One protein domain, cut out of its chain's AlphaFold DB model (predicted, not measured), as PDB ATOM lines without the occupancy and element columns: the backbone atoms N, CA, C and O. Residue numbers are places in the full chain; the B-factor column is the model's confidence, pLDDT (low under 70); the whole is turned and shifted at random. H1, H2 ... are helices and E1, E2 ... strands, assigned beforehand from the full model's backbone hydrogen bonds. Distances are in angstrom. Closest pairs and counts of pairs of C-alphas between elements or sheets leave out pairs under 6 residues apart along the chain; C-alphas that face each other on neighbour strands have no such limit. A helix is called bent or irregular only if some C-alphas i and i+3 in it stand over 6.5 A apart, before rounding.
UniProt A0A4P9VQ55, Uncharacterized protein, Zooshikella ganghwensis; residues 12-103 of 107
ATOM      1  N   ILE A  12     210.144 239.429 203.286       94.31
ATOM      2  CA  ILE A  12     210.144 240.131 204.560       94.31
ATOM      3  C   ILE A  12     210.816 239.196 205.575       94.31
ATOM      4  O   ILE A  12     210.231 238.157 205.901       94.31
ATOM      5  N   PRO A  13     212.029 239.507 206.060       95.69
ATOM      6  CA  PRO A  13     212.642 238.749 207.145       95.69
ATOM      7  C   PRO A  13     211.857 238.954 208.446       95.69
ATOM      8  O   PRO A  13     211.471 240.074 208.781       95.69
ATOM      9  N   VAL A  14     211.612 237.873 209.190       96.06
ATOM     10  CA  VAL A  14     210.855 237.906 210.448       96.06
ATOM     11  C   VAL A  14     211.466 236.983 211.502       96.06
ATOM     12  O   VAL A  14     211.990 235.911 211.193       96.06
ATOM     13  N   LEU A  15     211.344 237.377 212.769       96.81
ATOM     14  CA  LEU A  15     211.699 236.540 213.917       96.81
ATOM     15  C   LEU A  15     210.423 235.957 214.539       96.81
ATOM     16  O   LEU A  15     209.631 236.721 215.090       96.81
ATOM     17  N   PRO A  16     210.186 234.637 214.466       96.12
ATOM     18  CA  PRO A  16     208.988 234.011 215.009       96.12
ATOM     19  C   PRO A  16     209.092 233.776 216.522       96.12
ATOM     20  O   PRO A  16     210.104 233.303 217.042       96.12
ATOM     21  N   THR A  17     207.989 234.008 217.227       95.50
ATOM     22  CA  THR A  17     207.766 233.603 218.625       95.50
ATOM     23  C   THR A  17     206.725 232.480 218.727       95.50
ATOM     24  O   THR A  17     206.768 231.695 219.677       95.50
ATOM     25  N   SER A  18     205.834 232.343 217.730       95.00
ATOM     26  CA  SER A  18     204.823 231.278 217.650       95.00
ATOM     27  C   SER A  18     204.720 230.652 216.252       95.00
ATOM     28  O   SER A  18     203.834 230.977 215.463       95.00
ATOM     29  N   HIS A  19     205.609 229.701 215.941       94.69
ATOM     30  CA  HIS A  19     205.666 229.038 214.629       94.69
ATOM     31  C   HIS A  19     204.350 228.403 214.192       94.69
ATOM     32  O   HIS A  19     203.909 228.612 213.066       94.69
ATOM     33  N   ARG A  20     203.725 227.613 215.075       94.69
ATOM     34  CA  ARG A  20     202.509 226.864 214.730       94.69
ATOM     35  C   ARG A  20     201.392 227.818 214.323       94.69
ATOM     36  O   ARG A  20     200.798 227.612 213.272       94.69
ATOM     37  N   ASN A  21     201.164 228.883 215.091       96.19
ATOM     38  CA  ASN A  21     200.121 229.858 214.771       96.19
ATOM     39  C   ASN A  21     200.392 230.554 213.433       96.19
ATOM     40  O   ASN A  21     199.468 230.708 212.641       96.19
ATOM     41  N   ILE A  22     201.649 230.917 213.151       97.50
ATOM     42  CA  ILE A  22     202.040 231.520 211.867       97.50
ATOM     43  C   ILE A  22     201.720 230.571 210.705       97.50
ATOM     44  O   ILE A  22     201.076 230.982 209.743       97.50
ATOM     45  N   PHE A  23     202.139 229.304 210.789       97.12
ATOM     46  CA  PHE A  23     201.928 228.347 209.700       97.12
ATOM     47  C   PHE A  23     200.459 227.980 209.510       97.12
ATOM     48  O   PHE A  23     200.002 227.927 208.374       97.12
ATOM     49  N   ILE A  24     199.705 227.782 210.594       96.62
ATOM     50  CA  ILE A  24     198.257 227.554 210.507       96.62
ATOM     51  C   ILE A  24     197.575 228.760 209.863       96.62
ATOM     52  O   ILE A  24     196.815 228.591 208.912       96.62
ATOM     53  N   ARG A  25     197.917 229.981 210.287       97.75
ATOM     54  CA  ARG A  25     197.343 231.193 209.701       97.75
ATOM     55  C   ARG A  25     197.680 231.341 208.217       97.75
ATOM     56  O   ARG A  25     196.817 231.742 207.446       97.75
ATOM     57  N   ALA A  26     198.897 230.995 207.804       97.75
ATOM     58  CA  ALA A  26     199.285 230.996 206.397       97.75
ATOM     59  C   ALA A  26     198.474 229.989 205.563       97.75
ATOM     60  O   ALA A  26     198.084 230.298 204.441       97.75
ATOM     61  N   ILE A  27     198.187 228.806 206.115       96.81
ATOM     62  CA  ILE A  27     197.338 227.797 205.466       96.81
ATOM     63  C   ILE A  27     195.907 228.326 205.308       96.81
ATOM     64  O   ILE A  27     195.331 228.183 204.236       96.81
ATOM     65  N   GLU A  28     195.350 228.967 206.340       97.00
ATOM     66  CA  GLU A  28     193.977 229.500 206.331       97.00
ATOM     67  C   GLU A  28     193.740 230.602 205.293       97.00
ATOM     68  O   GLU A  28     192.639 230.706 204.758       97.00
ATOM     69  N   ILE A  29     194.737 231.455 205.041       97.12
ATOM     70  CA  ILE A  29     194.615 232.565 204.081       97.12
ATOM     71  C   ILE A  29     194.949 232.156 202.642       97.12
ATOM     72  O   ILE A  29     194.739 232.949 201.726       97.12
ATOM     73  N   SER A  30     195.520 230.965 202.446       96.81
ATOM     74  CA  SER A  30     195.920 230.474 201.128       96.81
ATOM     75  C   SER A  30     194.721 229.885 200.392       96.81
ATOM     76  O   SER A  30     193.889 229.205 200.992       96.81
ATOM     77  N   THR A  31     194.651 230.099 199.080       96.62
ATOM     78  CA  THR A  31     193.580 229.516 198.254       96.62
ATOM     79  C   THR A  31     193.858 228.043 197.936       96.62
ATOM     80  O   THR A  31     192.944 227.219 197.973       96.62
ATOM     81  N   ASP A  32     195.117 227.703 197.659       96.31
ATOM     82  CA  ASP A  32     195.598 226.350 197.361       96.31
ATOM     83  C   ASP A  32     196.816 226.004 198.247       96.31
ATOM     84  O   ASP A  32     197.963 226.042 197.787       96.31
ATOM     85  N   PRO A  33     196.612 225.728 199.552       96.50
ATOM     86  CA  PRO A  33     197.705 225.544 200.499       96.50
ATOM     87  C   PRO A  33     198.488 224.243 200.267       96.50
ATOM     88  O   PRO A  33     197.950 223.138 200.370       96.50
ATOM     89  N   ILE A  34     199.804 224.366 200.093       97.12
ATOM     90  CA  ILE A  34     200.751 223.244 200.055       97.12
ATOM     91  C   ILE A  34     201.799 223.447 201.146       97.12
ATOM     92  O   ILE A  34     202.565 224.406 201.109       97.12
ATOM     93  N   VAL A  35     201.873 222.516 202.099       96.69
ATOM     94  CA  VAL A  35     202.854 222.566 203.190       96.69
ATOM     95  C   VAL A  35     203.952 221.539 202.955       96.69
ATOM     96  O   VAL A  35     203.689 220.343 202.817       96.69
ATOM     97  N   LEU A  36     205.193 222.008 202.932       96.25
ATOM     98  CA  LEU A  36     206.393 221.212 202.719       96.25
ATOM     99  C   LEU A  36     207.229 221.209 203.996       96.25
ATOM    100  O   LEU A  36     207.626 222.270 204.459       96.25
ATOM    101  N   ILE A  37     207.558 220.032 204.528       94.94
ATOM    102  CA  ILE A  37     208.574 219.861 205.580       94.94
ATOM    103  C   ILE A  37     209.710 219.031 205.004       94.94
ATOM    104  O   ILE A  37     209.488 217.919 204.527       94.94
ATOM    105  N   ASN A  38     210.933 219.563 205.034       94.00
ATOM    106  CA  ASN A  38     212.114 218.938 204.428       94.00
ATOM    107  C   ASN A  38     211.832 218.454 202.986       94.00
ATOM    108  O   ASN A  38     212.140 217.317 202.625       94.00
ATOM    109  N   ASN A  39     211.176 219.304 202.184       90.44
ATOM    110  CA  ASN A  39     210.717 219.035 200.811       90.44
ATOM    111  C   ASN A  39     209.668 217.917 200.644       90.44
ATOM    112  O   ASN A  39     209.392 217.504 199.517       90.44
ATOM    113  N   LYS A  40     209.051 217.435 201.727       94.19
ATOM    114  CA  LYS A  40     207.947 216.468 201.679       94.19
ATOM    115  C   LYS A  40     206.624 217.161 201.958       94.19
ATOM    116  O   LYS A  40     206.500 217.869 202.953       94.19
ATOM    117  N   ILE A  41     205.639 216.926 201.095       95.44
ATOM    118  CA  ILE A  41     204.279 217.429 201.304       95.44
ATOM    119  C   ILE A  41     203.682 216.723 202.517       95.44
ATOM    120  O   ILE A  41     203.651 215.492 202.567       95.44
ATOM    121  N   ILE A  42     203.175 217.506 203.461       93.44
ATOM    122  CA  ILE A  42     202.375 217.010 204.577       93.44
ATOM    123  C   ILE A  42     200.924 217.451 204.401       93.44
ATOM    124  O   ILE A  42     200.648 218.482 203.796       93.44
ATOM    125  N   LYS A  43     199.991 216.644 204.906       90.62
ATOM    126  CA  LYS A  43     198.546 216.923 204.837       90.62
ATOM    127  C   LYS A  43     197.861 216.905 206.204       90.62
ATOM    128  O   LYS A  43     196.712 217.310 206.308       90.62
ATOM    129  N   ASP A  44     198.555 216.422 207.233       90.75
ATOM    130  CA  ASP A  44     198.054 216.395 208.604       90.75
ATOM    131  C   ASP A  44     198.615 217.582 209.397       90.75
ATOM    132  O   ASP A  44     199.799 217.625 209.752       90.75
ATOM    133  N   TYR A  45     197.738 218.554 209.648       90.25
ATOM    134  CA  TYR A  45     198.022 219.779 210.398       90.25
ATOM    135  C   TYR A  45     197.487 219.729 211.838       90.25
ATOM    136  O   TYR A  45     197.608 220.710 212.582       90.25
ATOM    137  N   SER A  46     196.903 218.598 212.251       88.62
ATOM    138  CA  SER A  46     196.368 218.413 213.598       88.62
ATOM    139  C   SER A  46     197.462 218.525 214.669       88.62
ATOM    140  O   SER A  46     198.659 218.576 214.374       88.62
ATOM    141  N   GLU A  47     197.061 218.562 215.939       84.94
ATOM    142  CA  GLU A  47     198.001 218.554 217.074       84.94
ATOM    143  C   GLU A  47     198.833 217.257 217.154       84.94
ATOM    144  O   GLU A  47     199.905 217.251 217.754       84.94
ATOM    145  N   ALA A  48     198.375 216.170 216.523       85.81
ATOM    146  CA  ALA A  48     199.128 214.920 216.403       85.81
ATOM    147  C   ALA A  48     200.086 214.906 215.193       85.81
ATOM    148  O   ALA A  48     200.920 214.007 215.081       85.81
ATOM    149  N   GLY A  49     199.967 215.891 214.298       87.00
ATOM    150  CA  GLY A  49     200.714 215.975 213.050       87.00
ATOM    151  C   GLY A  49     202.125 216.558 213.190       87.00
ATOM    152  O   GLY A  49     202.713 216.681 214.268       87.00
ATOM    153  N   MET A  50     202.699 216.954 212.051       86.25
ATOM    154  CA  MET A  50     204.084 217.440 211.991       86.25
ATOM    155  C   MET A  50     204.235 218.947 212.246       86.25
ATOM    156  O   MET A  50     205.351 219.424 212.417       86.25
ATOM    157  N   LEU A  51     203.137 219.704 212.326       88.19
ATOM    158  CA  LEU A  51     203.159 221.147 212.607       88.19
ATOM    159  C   LEU A  51     203.209 221.475 214.108       88.19
ATOM    160  O   LEU A  51     202.666 222.484 214.554       88.19
ATOM    161  N   THR A  52     203.832 220.630 214.924       88.81
ATOM    162  CA  THR A  52     204.024 220.912 216.351       88.81
ATOM    163  C   THR A  52     205.292 221.739 216.551       88.81
ATOM    164  O   THR A  52     206.238 221.655 215.769       88.81
ATOM    165  N   ARG A  53     205.358 222.514 217.643       86.38
ATOM    166  CA  ARG A  53     206.551 223.319 217.965       86.38
ATOM    167  C   ARG A  53     207.829 222.478 217.977       86.38
ATOM    168  O   ARG A  53     208.853 222.928 217.480       86.38
ATOM    169  N   ARG A  54     207.769 221.265 218.534       88.88
ATOM    170  CA  ARG A  54     208.918 220.354 218.596       88.88
ATOM    171  C   ARG A  54     209.427 220.002 217.198       88.88
ATOM    172  O   ARG A  54     210.590 220.248 216.911       88.88
ATOM    173  N   HIS A  55     208.553 219.497 216.331       90.25
ATOM    174  CA  HIS A  55     208.943 219.077 214.985       90.25
ATOM    175  C   HIS A  55     209.432 220.246 214.125       90.25
ATOM    176  O   HIS A  55     210.388 220.086 213.374       90.25
ATOM    177  N   ILE A  56     208.819 221.424 214.260       91.69
ATOM    178  CA  ILE A  56     209.242 222.623 213.527       91.69
ATOM    179  C   ILE A  56     210.656 223.052 213.941       91.69
ATOM    180  O   ILE A  56     211.455 223.419 213.090       91.69
ATOM    181  N   LEU A  57     210.988 223.006 215.233       91.06
ATOM    182  CA  LEU A  57     212.321 223.396 215.704       91.06
ATOM    183  C   LEU A  57     213.418 222.383 215.340       91.06
ATOM    184  O   LEU A  57     214.594 222.736 215.376       91.06
ATOM    185  N   GLU A  58     213.045 221.144 215.021       91.94
ATOM    186  CA  GLU A  58     213.963 220.058 214.659       91.94
ATOM    187  C   GLU A  58     214.103 219.875 213.135       91.94
ATOM    188  O   GLU A  58     214.997 219.155 212.686       91.94
ATOM    189  N   CYS A  59     213.234 220.485 212.317       91.31
ATOM    190  CA  CYS A  59     213.299 220.332 210.867       91.31
ATOM    191  C   CYS A  59     214.294 221.308 210.218       91.31
ATOM    192  O   CYS A  59     214.588 222.384 210.732       91.31
ATOM    193  N   HIS A  60     214.817 220.908 209.060       93.25
ATOM    194  CA  HIS A  60     215.775 221.698 208.288       93.25
ATOM    195  C   HIS A  60     215.075 222.797 207.490       93.25
ATOM    196  O   HIS A  60     215.620 223.869 207.258       93.25
ATOM    197  N   SER A  61     213.863 222.532 207.013       94.88
ATOM    198  CA  SER A  61     213.090 223.523 206.276       94.88
ATOM    199  C   SER A  61     211.610 223.246 206.393       94.88
ATOM    200  O   SER A  61     211.183 222.087 206.337       94.88
ATOM    201  N   ILE A  62     210.837 224.316 206.418       96.38
ATOM    202  CA  ILE A  62     209.394 224.275 206.262       96.38
ATOM    203  C   ILE A  62     208.961 225.422 205.364       96.38
ATOM    204  O   ILE A  62     209.510 226.520 205.432       96.38
ATOM    205  N   GLU A  63     207.969 225.162 204.528       96.50
ATOM    206  CA  GLU A  63     207.407 226.155 203.631       96.50
ATOM    207  C   GLU A  63     205.905 225.925 203.493       96.50
ATOM    208  O   GLU A  63     205.463 224.799 203.261       96.50
ATOM    209  N   VAL A  64     205.129 226.996 203.620       97.44
ATOM    210  CA  VAL A  64     203.731 227.043 203.193       97.44
ATOM    211  C   VAL A  64     203.689 227.782 201.865       97.44
ATOM    212  O   VAL A  64     204.235 228.883 201.745       97.44
ATOM    213  N   ARG A  65     203.051 227.175 200.871       97.06
ATOM    214  CA  ARG A  65     202.818 227.749 199.546       97.06
ATOM    215  C   ARG A  65     201.331 227.903 199.282       97.06
ATOM    216  O   ARG A  65     200.546 227.095 199.765       97.06
ATOM    217  N   ASP A  66     200.997 228.881 198.458       96.25
ATOM    218  CA  ASP A  66     199.701 229.038 197.810       96.25
ATOM    219  C   ASP A  66     199.898 228.713 196.320       96.25
ATOM    220  O   ASP A  66     200.472 229.495 195.548       96.25
ATOM    221  N   GLY A  67     199.590 227.471 195.946       93.69
ATOM    222  CA  GLY A  67     199.970 226.882 194.667       93.69
ATOM    223  C   GLY A  67     201.489 226.902 194.449       93.69
ATOM    224  O   GLY A  67     202.251 226.143 195.054       93.69
ATOM    225  N   VAL A  68     201.957 227.768 193.544       91.06
ATOM    226  CA  VAL A  68     203.388 227.901 193.201       91.06
ATOM    227  C   VAL A  68     204.108 229.015 193.964       91.06
ATOM    228  O   VAL A  68     205.328 229.132 193.840       91.06
ATOM    229  N   VAL A  69     203.383 229.836 194.726       92.06
ATOM    230  CA  VAL A  69     203.932 231.002 195.424       92.06
ATOM    231  C   VAL A  69     204.244 230.629 196.869       92.06
ATOM    232  O   VAL A  69     203.365 230.188 197.599       92.06
ATOM    233  N   GLY A  70     205.491 230.816 197.304       94.38
ATOM    234  CA  GLY A  70     205.847 230.689 198.720       94.38
ATOM    235  C   GLY A  70     205.204 231.806 199.535       94.38
ATOM    236  O   GLY A  70     205.340 232.970 199.165       94.38
ATOM    237  N   VAL A  71     204.518 231.458 200.622       96.94
ATOM    238  CA  VAL A  71     203.842 232.398 201.534       96.94
ATOM    239  C   VAL A  71     204.757 232.716 202.709       96.94
ATOM    240  O   VAL A  71     205.054 233.877 202.978       96.94
ATOM    241  N   VAL A  72     205.225 231.671 203.394       97.75
ATOM    242  CA  VAL A  72     206.059 231.768 204.594       97.75
ATOM    243  C   VAL A  72     206.874 230.499 204.777       97.75
ATOM    244  O   VAL A  72     206.407 229.396 204.486       97.75
ATOM    245  N   GLY A  73     208.078 230.636 205.317       96.75
ATOM    246  CA  GLY A  73     208.916 229.488 205.609       96.75
ATOM    247  C   GLY A  73     210.237 229.854 206.253       96.75
ATOM    248  O   GLY A  73     210.486 231.005 206.605       96.75
ATOM    249  N   PHE A  74     211.087 228.846 206.386       95.62
ATOM    250  CA  PHE A  74     212.508 229.011 206.656       95.62
ATOM    251  C   PHE A  74     213.302 227.902 205.967       95.62
ATOM    252  O   PHE A  74     212.786 226.815 205.681       95.62
ATOM    253  N   HIS A  75     214.585 228.175 205.764       92.12
ATOM    254  CA  HIS A  75     215.590 227.184 205.410       92.12
ATOM    255  C   HIS A  75     216.720 227.290 206.441       92.12
ATOM    256  O   HIS A  75     217.118 228.394 206.794       92.12
ATOM    257  N   ASP A  76     217.171 226.150 206.959       89.31
ATOM    258  CA  ASP A  76     218.266 225.951 207.920       89.31
ATOM    259  C   ASP A  76     217.986 226.416 209.358       89.31
ATOM    260  O   ASP A  76     218.395 225.753 210.318       89.31
ATOM    261  N   HIS A  77     217.274 227.531 209.541       90.69
ATOM    262  CA  HIS A  77     217.126 228.169 210.848       90.69
ATOM    263  C   HIS A  77     215.668 228.489 211.193       90.69
ATOM    264  O   HIS A  77     215.142 229.509 210.763       90.69
ATOM    265  N   PRO A  78     215.006 227.706 212.069       92.12
ATOM    266  CA  PRO A  78     213.621 227.975 212.454       92.12
ATOM    267  C   PRO A  78     213.424 229.319 213.165       92.12
ATOM    268  O   PRO A  78     212.305 229.804 213.254       92.12
ATOM    269  N   LYS A  79     214.484 229.934 213.700       93.94
ATOM    270  CA  LYS A  79     214.418 231.254 214.348       93.94
ATOM    271  C   LYS A  79     214.454 232.422 213.360       93.94
ATOM    272  O   LYS A  79     214.260 233.555 213.782       93.94
ATOM    273  N   GLU A  80     214.696 232.150 212.086       93.88
ATOM    274  CA  GLU A  80     214.793 233.147 211.029       93.88
ATOM    275  C   GLU A  80     213.851 232.719 209.912       93.88
ATOM    276  O   GLU A  80     214.133 231.818 209.125       93.88
ATOM    277  N   MET A  81     212.674 233.330 209.895       96.25
ATOM    278  CA  MET A  81     211.657 233.040 208.900       96.25
ATOM    279  C   MET A  81     211.607 234.154 207.867       96.25
ATOM    280  O   MET A  81     212.056 235.280 208.082       96.25
ATOM    281  N   TRP A  82     211.016 233.835 206.731       96.12
ATOM    282  CA  TRP A  82     210.677 234.797 205.704       96.12
ATOM    283  C   TRP A  82     209.182 234.729 205.428       96.12
ATOM    284  O   TRP A  82     208.577 233.658 205.488       96.12
ATOM    285  N   ILE A  83     208.592 235.874 205.103       96.81
ATOM    286  CA  ILE A  83     207.242 235.984 204.549       96.81
ATOM    287  C   ILE A  83     207.360 236.641 203.181       96.81
ATOM    288  O   ILE A  83     208.124 237.584 203.003       96.81
ATOM    289  N   ASN A  84     206.628 236.149 202.193       95.50
ATOM    290  CA  ASN A  84     206.590 236.788 200.889       95.50
ATOM    291  C   ASN A  84     205.886 238.147 200.980       95.50
ATOM    292  O   ASN A  84     204.814 238.266 201.566       95.50
ATOM    293  N   GLU A  85     206.484 239.169 200.376       93.88
ATOM    294  CA  GLU A  85     205.997 240.549 200.361       93.88
ATOM    295  C   GLU A  85     204.542 240.685 199.872       93.88
ATOM    296  O   GLU A  85     203.808 241.541 200.360       93.88
ATOM    297  N   ASN A  86     204.090 239.800 198.975       94.25
ATOM    298  CA  ASN A  86     202.694 239.756 198.518       94.25
ATOM    299  C   ASN A  86     201.697 239.450 199.656       94.25
ATOM    300  O   ASN A  86     200.513 239.740 199.531       94.25
ATOM    301  N   TYR A  87     202.182 238.898 200.770       95.94
ATOM    302  CA  TYR A  87     201.432 238.576 201.983       95.94
ATOM    303  C   TYR A  87     201.788 239.536 203.134       95.94
ATOM    304  O   TYR A  87     201.766 239.159 204.308       95.94
ATOM    305  N   ARG A  88     202.112 240.800 202.828       95.31
ATOM    306  CA  ARG A  88     202.430 241.830 203.833       95.31
ATOM    307  C   ARG A  88     201.329 242.015 204.878       95.31
ATOM    308  O   ARG A  88     201.643 242.152 206.054       95.31
ATOM    309  N   GLU A  89     200.057 241.981 204.483       96.81
ATOM    310  CA  GLU A  89     198.939 242.082 205.434       96.81
ATOM    311  C   GLU A  89     198.953 240.937 206.455       96.81
ATOM    312  O   GLU A  89     198.724 241.155 207.644       96.81
ATOM    313  N   PHE A  90     199.307 239.728 206.013       97.69
ATOM    314  CA  PHE A  90     199.513 238.581 206.891       97.69
ATOM    315  C   PHE A  90     200.708 238.782 207.831       97.69
ATOM    316  O   PHE A  90     200.581 238.514 209.026       97.69
ATOM    317  N   ALA A  91     201.831 239.319 207.339       97.00
ATOM    318  CA  ALA A  91     202.972 239.652 208.191       97.00
ATOM    319  C   ALA A  91     202.587 240.661 209.290       97.00
ATOM    320  O   ALA A  91     202.847 240.414 210.467       97.00
ATOM    321  N   CYS A  92     201.909 241.756 208.923       97.44
ATOM    322  CA  CYS A  92     201.448 242.776 209.867       97.44
ATOM    323  C   CYS A  92     200.428 242.221 210.870       97.44
ATOM    324  O   CYS A  92     200.480 242.556 212.051       97.44
ATOM    325  N   TYR A  93     199.528 241.336 210.428       98.19
ATOM    326  CA  TYR A  93     198.602 240.644 211.323       98.19
ATOM    327  C   TYR A  93     199.354 239.801 212.362       98.19
ATOM    328  O   TYR A  93     199.098 239.921 213.558       98.19
ATOM    329  N   CYS A  94     200.312 238.976 211.934       98.06
ATOM    330  CA  CYS A  94     201.090 238.140 212.850       98.06
ATOM    331  C   CYS A  94     201.950 238.962 213.821       98.06
ATOM    332  O   CYS A  94     202.100 238.562 214.977       98.06
ATOM    333  N   GLU A  95     202.479 240.105 213.382       97.69
ATOM    334  CA  GLU A  95     203.173 241.053 214.257       97.69
ATOM    335  C   GLU A  95     202.227 241.665 215.301       97.69
ATOM    336  O   GLU A  95     202.543 241.660 216.491       97.69
ATOM    337  N   GLY A  96     201.030 242.102 214.890       97.88
ATOM    338  CA  GLY A  96     199.999 242.621 215.797       97.88
ATOM    339  C   GLY A  96     199.502 241.595 216.823       97.88
ATOM    340  O   GLY A  96     199.116 241.963 217.929       97.88
ATOM    341  N   MET A  97     199.571 240.302 216.493       97.94
ATOM    342  CA  MET A  97     199.282 239.191 217.409       97.94
ATOM    343  C   MET A  97     200.482 238.784 218.286       97.94
ATOM    344  O   MET A  97     200.381 237.826 219.055       97.94
ATOM    345  N   HIS A  98     201.620 239.473 218.164       97.62
ATOM    346  CA  HIS A  98     202.888 239.156 218.831       97.62
ATOM    347  C   HIS A  98     203.433 237.751 218.524       97.62
ATOM    348  O   HIS A  98     204.157 237.169 219.336       97.62
ATOM    349  N   TRP A  99     203.096 237.184 217.362       97.81
ATOM    350  CA  TRP A  99     203.585 235.866 216.932       97.81
ATOM    351  C   TRP A  99     204.925 235.932 216.214       97.81
ATOM    352  O   TRP A  99     205.603 234.912 216.096       97.81
ATOM    353  N   LEU A 100     205.298 237.112 215.732       97.44
ATOM    354  CA  LEU A 100     206.589 237.399 215.134       97.44
ATOM    355  C   LEU A 100     206.953 238.872 215.316       97.44
ATOM    356  O   LEU A 100     206.131 239.681 215.742       97.44
ATOM    357  N   THR A 101     208.175 239.210 214.934       97.50
ATOM    358  CA  THR A 101     208.642 240.584 214.747       97.50
ATOM    359  C   THR A 101     209.131 240.737 213.316       97.50
ATOM    360  O   THR A 101     209.954 239.931 212.870       97.50
ATOM    361  N   ILE A 102     208.641 241.747 212.596       95.94
ATOM    362  CA  ILE A 102     209.152 242.079 211.269       95.94
ATOM    363  C   ILE A 102     210.520 242.729 211.435       95.94
ATOM    364  O   ILE A 102     210.692 243.700 212.171       95.94
ATOM    365  N   GLN A 103     211.522 242.182 210.757       91.50
ATOM    366  CA  GLN A 103     212.831 242.808 210.703       91.50
ATOM    367  C   GLN A 103     212.757 243.948 209.678       91.50
ATOM    368  O   GLN A 103     212.210 243.781 208.584       91.50
TER     369      GLN A 103
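Overview. This is residues 12 to 103 of the 107 residues of an uncharacterized protein of Zooshikella ganghwensis (UniProt A0A4P9VQ55). One strongly twisted, curled sheet of seven strands has the two longer helices, H1 and H3, packed on one of its faces, close to each other but not clearly touching and at a steep tilt of 53 degrees, while no named helix is on its other face. The short helix H2 is not on the sheet and sits near the first residues of H1. The 92 printed residues hold three named helices and seven named strands, in the order E1 H1 E2 E3 H2 E4 E5 E6 H3 E7, and the class is mixed, helices and strands. The sheet's order is E3 E2 E4 E5 E6 E1 E7, with neighbours antiparallel throughout. The whole is compact and rounded, with a radius of gyration of the C-alphas of 11.7 A and spans of 28 by 26 by 22 A.

Arrangement. The printed part begins with the inner strand E1, residues 12 to 16, whose pairing is staggered. Over residues 12 to 14 it pairs with E6, residues 81 to 84, with N 12 and O 83 at 2.8 A; over residues 14 to 16 it pairs with the edge strand E7, residues 100 to 102, with N 15 and O 101 at 2.9 A. H1, residues 19 to 29, is on the sheet. The closest C-alphas of H1 and E4, residues 61 to 66, are those of Ala 26 and Val 64, 6.8 A apart. E2, residues 33 to 37, and the edge strand E3, residues 40 to 42, form a hairpin, with N 42 and O 35 at 3.0 A. E2 is also antiparallel to E4 at 170 degrees, with N 36 and O 63 at 2.8 A. H2, residues 53 to 58, only just touches H1, with 3 pairs of C-alphas within 8 A; the closest are those of Arg 20 and Arg 53, 6.3 A apart, and the lines are about perpendicular at 76 degrees. E3, H2 and E4 make a split strand-helix-strand unit, its two strands running the same way with E2 between them, and its crossover is right-handed. E4, E5, residues 69 to 75, and E6 form a meander, each strand the antiparallel neighbour of the one before, in two hairpins; N 64 and O 72 are 2.9 A apart, and N 82 and O 73 are 2.9 A apart. H3, residues 85 to 96, lies over E6 and E1 at a height over the sheet of 8.0 A, and runs along the strands, at 3 degrees to E6 on the local plane. It is irregular, with C-alphas 86 and 89 8.2 A apart. H3 is on the same face as H1, close but not clearly touching: the closest C-alphas, of Ile 22 and Cys 94, are 6.8 A apart, and the helices run opposite ways at a steep tilt of 53 degrees. E6, H3 and E7 make the second split unit, with E1 between its strands and a right-handed crossover. Each O i to N i+4 pair is within hydrogen-bond range in H1 and H2, and 6 of 8 are in H3.

Along the chain. E1 begins at C-alpha 12, (210.144, 240.131, 204.560), and is 12.2 A long. H1 measures 15.7 A, E2 13.3 A, E3 6.3 A and H2 8.7 A. E4 runs 16.8 A from C-alpha 61, at (213.090, 223.523, 206.276). E5 measures 15.8 A, E6 10.2 A and H3 16.7 A. E7 spans 6.6 A and ends at C-alpha 102, (209.152, 242.079, 211.269).

Size, cuts and confidence. The two C-alphas farthest apart, those of Ala 48 and Gln 103, are 31.6 A apart, while the first and last printed C-alphas are 7.2 A apart. The printed part has no cut. The link from E3 to H2, with 10 residues, is short; the other links are tight. The mean pLDDT of the printed part is 94.4, and no printed residue is under 70.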